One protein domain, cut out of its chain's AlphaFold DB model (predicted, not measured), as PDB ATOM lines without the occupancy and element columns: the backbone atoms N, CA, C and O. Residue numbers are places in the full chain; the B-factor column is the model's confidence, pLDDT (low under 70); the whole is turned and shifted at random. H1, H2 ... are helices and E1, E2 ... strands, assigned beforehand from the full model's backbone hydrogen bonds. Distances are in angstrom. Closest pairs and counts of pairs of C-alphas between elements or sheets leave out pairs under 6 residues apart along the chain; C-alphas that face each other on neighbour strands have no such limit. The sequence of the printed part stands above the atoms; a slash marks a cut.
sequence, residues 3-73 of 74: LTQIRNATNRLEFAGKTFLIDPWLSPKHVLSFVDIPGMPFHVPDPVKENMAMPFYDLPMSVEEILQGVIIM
ATOM      1  N   LEU A   3     114.132   4.238 151.441       97.69
ATOM      2  CA  LEU A   3     113.761   5.593 151.839       97.69
ATOM      3  C   LEU A   3     112.697   6.116 150.872       97.69
ATOM      4  O   LEU A   3     112.930   6.146 149.664       97.69
ATOM      5  N   THR A   4     111.552   6.529 151.403       97.75
ATOM      6  CA  THR A   4     110.491   7.203 150.655       97.75
ATOM      7  C   THR A   4     110.388   8.635 151.157       97.75
ATOM      8  O   THR A   4     110.036   8.858 152.318       97.75
ATOM      9  N   GLN A   5     110.673   9.594 150.282       97.69
ATOM     10  CA  GLN A   5     110.442  11.005 150.567       97.69
ATOM     11  C   GLN A   5     108.944  11.318 150.440       97.69
ATOM     12  O   GLN A   5     108.336  10.970 149.428       97.69
ATOM     13  N   ILE A   6     108.358  11.959 151.456       97.62
ATOM     14  CA  ILE A   6     106.939  12.339 151.483       97.62
ATOM     15  C   ILE A   6     106.799  13.824 151.141       97.62
ATOM     16  O   ILE A   6     106.190  14.163 150.129       97.62
ATOM     17  N   ARG A   7     107.353  14.723 151.968       97.44
ATOM     18  CA  ARG A   7     107.283  16.185 151.774       97.44
ATOM     19  C   ARG A   7     108.258  16.899 152.713       97.44
ATOM     20  O   ARG A   7     108.319  16.564 153.889       97.44
ATOM     21  N   ASN A   8     108.951  17.936 152.238       96.06
ATOM     22  CA  ASN A   8     109.953  18.669 153.028       96.06
ATOM     23  C   ASN A   8     111.021  17.722 153.621       96.06
ATOM     24  O   ASN A   8     111.715  17.067 152.856       96.06
ATOM     25  N   ALA A   9     111.157  17.620 154.943       96.94
ATOM     26  CA  ALA A   9     112.039  16.662 155.612       96.94
ATOM     27  C   ALA A   9     111.305  15.382 156.062       96.94
ATOM     28  O   ALA A   9     111.932  14.474 156.603       96.94
ATOM     29  N   THR A  10     109.996  15.267 155.804       97.75
ATOM     30  CA  THR A  10     109.202  14.109 156.217       97.75
ATOM     31  C   THR A  10     109.525  12.886 155.376       97.75
ATOM     32  O   THR A  10     109.120  12.801 154.219       97.75
ATOM     33  N   ASN A  11     110.196  11.904 155.970       97.69
ATOM     34  CA  ASN A  11     110.647  10.704 155.273       97.69
ATOM     35  C   ASN A  11     110.149   9.429 155.950       97.69
ATOM     36  O   ASN A  11     110.144   9.325 157.175       97.69
ATOM     37  N   ARG A  12     109.822   8.413 155.147       97.38
ATOM     38  CA  ARG A  12     109.545   7.053 155.623       97.38
ATOM     39  C   ARG A  12     110.724   6.141 155.294       97.38
ATOM     40  O   ARG A  12     111.021   5.907 154.123       97.38
ATOM     41  N   LEU A  13     111.389   5.620 156.321       97.75
ATOM     42  CA  LEU A  13     112.576   4.775 156.204       97.75
ATOM     43  C   LEU A  13     112.269   3.345 156.650       97.75
ATOM     44  O   LEU A  13     112.030   3.094 157.824       97.75
ATOM     45  N   GLU A  14     112.354   2.388 155.733       97.81
ATOM     46  CA  GLU A  14     112.357   0.961 156.048       97.81
ATOM     47  C   GLU A  14     113.805   0.489 156.232       97.81
ATOM     48  O   GLU A  14     114.603   0.453 155.283       97.81
ATOM     49  N   PHE A  15     114.160   0.113 157.458       97.44
ATOM     50  CA  PHE A  15     115.509  -0.295 157.831       97.44
ATOM     51  C   PHE A  15     115.478  -1.383 158.910       97.44
ATOM     52  O   PHE A  15     114.746  -1.273 159.888       97.44
ATOM     53  N   ALA A  16     116.265  -2.450 158.729       96.69
ATOM     54  CA  ALA A  16     116.373  -3.574 159.673       96.69
ATOM     55  C   ALA A  16     115.018  -4.174 160.126       96.69
ATOM     56  O   ALA A  16     114.827  -4.508 161.293       96.69
ATOM     57  N   GLY A  17     114.054  -4.289 159.204       96.69
ATOM     58  CA  GLY A  17     112.716  -4.819 159.502       96.69
ATOM     59  C   GLY A  17     111.825  -3.877 160.323       96.69
ATOM     60  O   GLY A  17     110.771  -4.294 160.799       96.69
ATOM     61  N   LYS A  18     112.236  -2.617 160.503       96.94
ATOM     62  CA  LYS A  18     111.453  -1.546 161.123       96.94
ATOM     63  C   LYS A  18     111.168  -0.451 160.106       96.94
ATOM     64  O   LYS A  18     111.923  -0.270 159.151       96.94
ATOM     65  N   THR A  19     110.096   0.287 160.348       97.81
ATOM     66  CA  THR A  19     109.748   1.470 159.570       97.81
ATOM     67  C   THR A  19     109.783   2.678 160.487       97.81
ATOM     68  O   THR A  19     109.131   2.667 161.528       97.81
ATOM     69  N   PHE A  20     110.520   3.710 160.103       97.88
ATOM     70  CA  PHE A  20     110.628   4.969 160.828       97.88
ATOM     71  C   PHE A  20     109.965   6.084 160.029       97.88
ATOM     72  O   PHE A  20     110.111   6.133 158.806       97.88
ATOM     73  N   LEU A  21     109.259   6.972 160.721       98.38
ATOM     74  CA  LEU A  21     108.792   8.239 160.174       98.38
ATOM     75  C   LEU A  21     109.640   9.352 160.787       98.38
ATOM     76  O   LEU A  21     109.625   9.532 162.001       98.38
ATOM     77  N   ILE A  22     110.401  10.036 159.942       98.06
ATOM     78  CA  ILE A  22     111.375  11.070 160.310       98.06
ATOM     79  C   ILE A  22     110.758  12.432 159.986       98.06
ATOM     80  O   ILE A  22     110.138  12.556 158.929       98.06
ATOM     81  N   ASP A  23     110.917  13.413 160.875       97.06
ATOM     82  CA  ASP A  23     110.444  14.804 160.766       97.06
ATOM     83  C   ASP A  23     108.993  14.932 160.251       97.06
ATOM     84  O   ASP A  23     108.750  15.502 159.178       97.06
ATOM     85  N   PRO A  24     107.991  14.374 160.957       96.12
ATOM     86  CA  PRO A  24     106.616  14.295 160.469       96.12
ATOM     87  C   PRO A  24     105.924  15.667 160.396       96.12
ATOM     88  O   PRO A  24     105.455  16.199 161.399       96.12
ATOM     89  N   TRP A  25     105.748  16.203 159.185       96.06
ATOM     90  CA  TRP A  25     104.932  17.388 158.913       96.06
ATOM     91  C   TRP A  25     103.721  17.013 158.057       96.06
ATOM     92  O   TRP A  25     103.736  17.101 156.826       96.06
ATOM     93  N   LEU A  26     102.654  16.569 158.728       96.25
ATOM     94  CA  LEU A  26     101.471  15.954 158.105       96.25
ATOM     95  C   LEU A  26     100.268  16.899 157.958       96.25
ATOM     96  O   LEU A  26      99.188  16.466 157.566       96.25
ATOM     97  N   SER A  27     100.430  18.188 158.258       96.50
ATOM     98  CA  SER A  27      99.344  19.162 158.124       96.50
ATOM     99  C   SER A  27      98.863  19.292 156.666       96.50
ATOM    100  O   SER A  27      99.675  19.144 155.741       96.50
ATOM    101  N   PRO A  28      97.576  19.611 156.428       95.81
ATOM    102  CA  PRO A  28      97.084  19.979 155.100       95.81
ATOM    103  C   PRO A  28      97.876  21.148 154.508       95.81
ATOM    104  O   PRO A  28      98.533  21.881 155.245       95.81
ATOM    105  N   LYS A  29      97.830  21.337 153.185       96.62
ATOM    106  CA  LYS A  29      98.472  22.502 152.558       96.62
ATOM    107  C   LYS A  29      97.851  23.818 153.042       96.62
ATOM    108  O   LYS A  29      96.662  23.867 153.346       96.62
ATOM    109  N   HIS A  30      98.654  24.879 153.037       96.31
ATOM    110  CA  HIS A  30      98.251  26.266 153.293       96.31
ATOM    111  C   HIS A  30      97.557  26.502 154.647       96.31
ATOM    112  O   HIS A  30      96.577  27.238 154.721       96.31
ATOM    113  N   VAL A  31      98.054  25.880 155.720       95.50
ATOM    114  CA  VAL A  31      97.466  26.024 157.068       95.50
ATOM    115  C   VAL A  31      98.189  27.030 157.958       95.50
ATOM    116  O   VAL A  31      97.649  27.406 158.994       95.50
ATOM    117  N   LEU A  32      99.415  27.419 157.601       93.25
ATOM    118  CA  LEU A  32     100.242  28.301 158.417       93.25
ATOM    119  C   LEU A  32     101.097  29.200 157.532       93.25
ATOM    120  O   LEU A  32     101.884  28.698 156.741       93.25
ATOM    121  N   SER A  33     100.998  30.509 157.710       95.38
ATOM    122  CA  SER A  33     101.971  31.496 157.247       95.38
ATOM    123  C   SER A  33     102.700  32.100 158.454       95.38
ATOM    124  O   SER A  33     102.172  32.074 159.567       95.38
ATOM    125  N   PHE A  34     103.904  32.661 158.294       95.06
ATOM    126  CA  PHE A  34     104.601  33.267 159.444       95.06
ATOM    127  C   PHE A  34     103.888  34.518 159.962       95.06
ATOM    128  O   PHE A  34     103.901  34.769 161.168       95.06
ATOM    129  N   VAL A  35     103.201  35.246 159.076       95.12
ATOM    130  CA  VAL A  35     102.361  36.393 159.453       95.12
ATOM    131  C   VAL A  35     101.152  36.010 160.314       95.12
ATOM    132  O   VAL A  35     100.623  36.864 161.020       95.12
ATOM    133  N   ASP A  36     100.736  34.738 160.306       94.25
ATOM    134  CA  ASP A  36      99.599  34.259 161.104       94.25
ATOM    135  C   ASP A  36      99.983  33.989 162.570       94.25
ATOM    136  O   ASP A  36      99.114  33.796 163.423       94.25
ATOM    137  N   ILE A  37     101.283  33.959 162.889       94.25
ATOM    138  CA  ILE A  37     101.778  33.667 164.235       94.25
ATOM    139  C   ILE A  37     101.732  34.953 165.073       94.25
ATOM    140  O   ILE A  37     102.396  35.933 164.721       94.25
ATOM    141  N   PRO A  38     101.008  34.975 166.212       95.50
ATOM    142  CA  PRO A  38     100.937  36.155 167.065       95.50
ATOM    143  C   PRO A  38     102.322  36.670 167.469       95.50
ATOM    144  O   PRO A  38     103.171  35.915 167.940       95.50
ATOM    145  N   GLY A  39     102.538  37.973 167.285       95.12
ATOM    146  CA  GLY A  39     103.820  38.627 167.559       95.12
ATOM    147  C   GLY A  39     104.879  38.456 166.465       95.12
ATOM    148  O   GLY A  39     105.973  38.978 166.645       95.12
ATOM    149  N   MET A  40     104.562  37.763 165.363       94.31
ATOM    150  CA  MET A  40     105.428  37.558 164.191       94.31
ATOM    151  C   MET A  40     106.898  37.264 164.556       94.31
ATOM    152  O   MET A  40     107.798  37.971 164.114       94.31
ATOM    153  N   PRO A  41     107.178  36.237 165.384       96.06
ATOM    154  CA  PRO A  41     108.516  36.023 165.942       96.06
ATOM    155  C   PRO A  41     109.540  35.487 164.927       96.06
ATOM    156  O   PRO A  41     110.719  35.360 165.258       96.06
ATOM    157  N   PHE A  42     109.107  35.133 163.715       94.19
ATOM    158  CA  PHE A  42     109.946  34.543 162.677       94.19
ATOM    159  C   PHE A  42     110.013  35.466 161.467       94.19
ATOM    160  O   PHE A  42     108.981  35.806 160.894       94.19
ATOM    161  N   HIS A  43     111.238  35.799 161.054       94.31
ATOM    162  CA  HIS A  43     111.501  36.612 159.875       94.31
ATOM    163  C   HIS A  43     112.431  35.895 158.906       94.31
ATOM    164  O   HIS A  43     113.379  35.221 159.321       94.31
ATOM    165  N   VAL A  44     112.181  36.058 157.609       92.56
ATOM    166  CA  VAL A  44     113.040  35.516 156.548       92.56
ATOM    167  C   VAL A  44     113.609  36.650 155.691       92.56
ATOM    168  O   VAL A  44     113.021  37.725 155.634       92.56
ATOM    169  N   PRO A  45     114.743  36.448 154.989       95.69
ATOM    170  CA  PRO A  45     115.391  37.523 154.228       95.69
ATOM    171  C   PRO A  45     114.513  38.201 153.164       95.69
ATOM    172  O   PRO A  45     114.787  39.333 152.781       95.69
ATOM    173  N   ASP A  46     113.488  37.503 152.673       94.81
ATOM    174  CA  ASP A  46     112.511  38.024 151.719       94.81
ATOM    175  C   ASP A  46     111.133  38.132 152.397       94.81
ATOM    176  O   ASP A  46     110.460  37.106 152.545       94.81
ATOM    177  N   PRO A  47     110.685  39.343 152.778       91.62
ATOM    178  CA  PRO A  47     109.422  39.545 153.491       91.62
ATOM    179  C   PRO A  47     108.186  39.031 152.737       91.62
ATOM    180  O   PRO A  47     107.168  38.706 153.347       91.62
ATOM    181  N   VAL A  48     108.252  38.902 151.405       93.12
ATOM    182  CA  VAL A  48     107.141  38.336 150.623       93.12
ATOM    183  C   VAL A  48     106.919  36.867 150.993       93.12
ATOM    184  O   VAL A  48     105.781  36.400 151.022       93.12
ATOM    185  N   LYS A  49     107.984  36.140 151.348       93.62
ATOM    186  CA  LYS A  49     107.903  34.725 151.735       93.62
ATOM    187  C   LYS A  49     107.267  34.507 153.104       93.62
ATOM    188  O   LYS A  49     106.711  33.437 153.320       93.62
ATOM    189  N   GLU A  50     107.277  35.501 153.992       95.31
ATOM    190  CA  GLU A  50     106.587  35.420 155.291       95.31
ATOM    191  C   GLU A  50     105.072  35.284 155.140       95.31
ATOM    192  O   GLU A  50     104.423  34.757 156.037       95.31
ATOM    193  N   ASN A  51     104.531  35.741 154.003       94.88
ATOM    194  CA  ASN A  51     103.113  35.698 153.661       94.88
ATOM    195  C   ASN A  51     102.708  34.397 152.946       94.88
ATOM    196  O   ASN A  51     101.523  34.178 152.695       94.88
ATOM    197  N   MET A  52     103.662  33.533 152.589       95.06
ATOM    198  CA  MET A  52     103.370  32.309 151.852       95.06
ATOM    199  C   MET A  52     102.897  31.210 152.806       95.06
ATOM    200  O   MET A  52     103.682  30.662 153.576       95.06
ATOM    201  N   ALA A  53     101.618  30.846 152.708       95.12
ATOM    202  CA  ALA A  53     101.045  29.787 153.528       95.12
ATOM    203  C   ALA A  53     101.678  28.427 153.196       95.12
ATOM    204  O   ALA A  53     101.598  27.945 152.068       95.12
ATOM    205  N   MET A  54     102.273  27.787 154.192       94.75
ATOM    206  CA  MET A  54     102.857  26.459 154.114       94.75
ATOM    207  C   MET A  54     101.971  25.395 154.785       94.75
ATOM    208  O   MET A  54     101.105  25.715 155.607       94.75
ATOM    209  N   PRO A  55     102.180  24.104 154.468       96.06
ATOM    210  CA  PRO A  55     102.923  23.555 153.321       96.06
ATOM    211  C   PRO A  55     102.333  23.979 151.963       96.06
ATOM    212  O   PRO A  55     101.126  24.163 151.870       96.06
ATOM    213  N   PHE A  56     103.143  24.073 150.902       94.69
ATOM    214  CA  PHE A  56     102.665  24.489 149.563       94.69
ATOM    215  C   PHE A  56     101.942  23.400 148.766       94.69
ATOM    216  O   PHE A  56     101.153  23.687 147.871       94.69
ATOM    217  N   TYR A  57     102.227  22.138 149.069       95.31
ATOM    218  CA  TYR A  57     101.718  20.996 148.318       95.31
ATOM    219  C   TYR A  57     100.973  20.047 149.241       95.31
ATOM    220  O   TYR A  57     101.305  19.947 150.425       95.31
ATOM    221  N   ASP A  58      99.989  19.338 148.694       97.19
ATOM    222  CA  ASP A  58      99.311  18.247 149.392       97.19
ATOM    223  C   ASP A  58     100.289  17.103 149.710       97.19
ATOM    224  O   ASP A  58     101.391  17.021 149.159       97.19
ATOM    225  N   LEU A  59      99.894  16.223 150.630       97.75
ATOM    226  CA  LEU A  59     100.614  14.971 150.841       97.75
ATOM    227  C   LEU A  59     100.440  14.068 149.605       97.75
ATOM    228  O   LEU A  59      99.360  14.053 149.015       97.75
ATOM    229  N   PRO A  60     101.467  13.292 149.215       97.19
ATOM    230  CA  PRO A  60     101.382  12.398 148.059       97.19
ATOM    231  C   PRO A  60     100.516  11.149 148.307       97.19
ATOM    232  O   PRO A  60     100.274  10.387 147.376       97.19
ATOM    233  N   MET A  61     100.093  10.921 149.553       96.44
ATOM    234  CA  MET A  61      99.271   9.795 150.003       96.44
ATOM    235  C   MET A  61      98.549  10.153 151.308       96.44
ATOM    236  O   MET A  61      98.819  11.215 151.882       96.44
ATOM    237  N   SER A  62      97.626   9.310 151.774       97.25
ATOM    238  CA  SER A  62      96.847   9.633 152.973       97.25
ATOM    239  C   SER A  62      97.700   9.604 154.246       97.25
ATOM    240  O   SER A  62      98.760   8.974 154.311       97.25
ATOM    241  N   VAL A  63      97.234  10.288 155.294       97.00
ATOM    242  CA  VAL A  63      97.898  10.259 156.606       97.00
ATOM    243  C   VAL A  63      97.881   8.838 157.174       97.00
ATOM    244  O   VAL A  63      98.868   8.393 157.755       97.00
ATOM    245  N   GLU A  64      96.796   8.098 156.951       97.00
ATOM    246  CA  GLU A  64      96.639   6.707 157.369       97.00
ATOM    247  C   GLU A  64      97.689   5.799 156.714       97.00
ATOM    248  O   GLU A  64      98.301   4.976 157.396       97.00
ATOM    249  N   GLU A  65      97.947   5.982 155.416       96.69
ATOM    250  CA  GLU A  65      98.980   5.245 154.680       96.69
ATOM    251  C   GLU A  65     100.388   5.598 155.179       96.69
ATOM    252  O   GLU A  65     101.229   4.713 155.356       96.69
ATOM    253  N   ILE A  66     100.651   6.878 155.467       96.81
ATOM    254  CA  ILE A  66     101.946   7.340 155.990       96.81
ATOM    255  C   ILE A  66     102.235   6.742 157.370       96.81
ATOM    256  O   ILE A  66     103.365   6.329 157.638       96.81
ATOM    257  N   LEU A  67     101.226   6.685 158.241       96.31
ATOM    258  CA  LEU A  67     101.360   6.212 159.620       96.31
ATOM    259  C   LEU A  67     101.342   4.681 159.748       96.31
ATOM    260  O   LEU A  67     101.558   4.146 160.839       96.31
ATOM    261  N   GLN A  68     101.121   3.949 158.656       96.44
ATOM    262  CA  GLN A  68     101.005   2.499 158.703       96.44
ATOM    263  C   GLN A  68     102.321   1.824 159.128       96.44
ATOM    264  O   GLN A  68     103.301   1.751 158.377       96.44
ATOM    265  N   GLY A  69     102.310   1.264 160.342       93.69
ATOM    266  CA  GLY A  69     103.399   0.448 160.882       93.69
ATOM    267  C   GLY A  69     104.689   1.222 161.161       93.69
ATOM    268  O   GLY A  69     105.762   0.615 161.143       93.69
ATOM    269  N   VAL A  70     104.604   2.541 161.376       95.25
ATOM    270  CA  VAL A  70     105.773   3.401 161.607       95.25
ATOM    271  C   VAL A  70     106.076   3.606 163.091       95.25
ATOM    272  O   VAL A  70     105.182   3.674 163.931       95.25
ATOM    273  N   ILE A  71     107.361   3.755 163.400       91.44
ATOM    274  CA  ILE A  71     107.887   4.303 164.651       91.44
ATOM    275  C   ILE A  71     108.193   5.781 164.388       91.44
ATOM    276  O   ILE A  71     108.923   6.094 163.447       91.44
ATOM    277  N   ILE A  72     107.632   6.689 165.184       83.88
ATOM    278  CA  ILE A  72     107.812   8.136 164.995       83.88
ATOM    279  C   ILE A  72     109.135   8.581 165.631       83.88
ATOM    280  O   ILE A  72     109.396   8.268 166.793       83.88
ATOM    281  N   MET A  73     109.948   9.314 164.869       76.88
ATOM    282  CA  MET A  73     111.168   9.982 165.322       76.88
ATOM    283  C   MET A  73     111.038  11.490 165.072       76.88
ATOM    284  O   MET A  73     110.511  11.895 164.035       76.88
TER     285      MET A  73
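AT A GLANCE: This is residues 3 to 73 of the 74 residues of an uncharacterized protein of Selenomonas ruminantium (UniProt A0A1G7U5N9). A small sheet, grazed by H2, forms a head, and a long arm, mostly without named elements, runs from E3 out to H1 and back to H2. Its 71 residues hold E1 E2 E3 H1 H2 E4 along the chain; the mixed sheet's order is E1 E2 E3 E4. The class is mixed, with under half of the residues in named elements; the whole is loose, radius of gyration of the C-alphas 14.9 A, spans 45 by 19 by 19 A.

IN THESE COORDINATES: Find C-alpha 3 at (113.761, 5.593, 151.839), where E1, residues 3 to 7, begins its 12.4 A. Next come E2, residues 10 to 15, 15.8 A; E3, 18 to 22, 12.6 A; H1, 47 to 51, 7.4 A; H2, 63 to 67, 6.1 A; and E4, 71 to 73, 6.6 A, ending at (111.168, 9.982, 165.322).

HOW THE PARTS SIT: See the meander E1 E2 E3, antiparallel neighbours in two hairpins: N 4 and O 12, and N 13 and O 20, are each 2.8 A apart. E4 is parallel to E3, N 71 to O 19 2.8 A; E3, H1 H2, E4 form a strand-helix-strand unit, parallel strands with helices between, its crossover right-handed. H2 only grazes the sheet, C-alphas 21 and 67 being 7.7 A apart; H1 is not on it. Every O i to N i+4 pair is within hydrogen-bond range in H2; H1 has 0 of 1, but 2 of 2 O i to N i+3 pairs.

THE WHOLE: The farthest C-alphas, Gly 17 and Gly 39, are 45.1 A apart. The links E3 to H1 and H1 to H2 are long; the printed part has no cut, and no printed residue is under pLDDT 70.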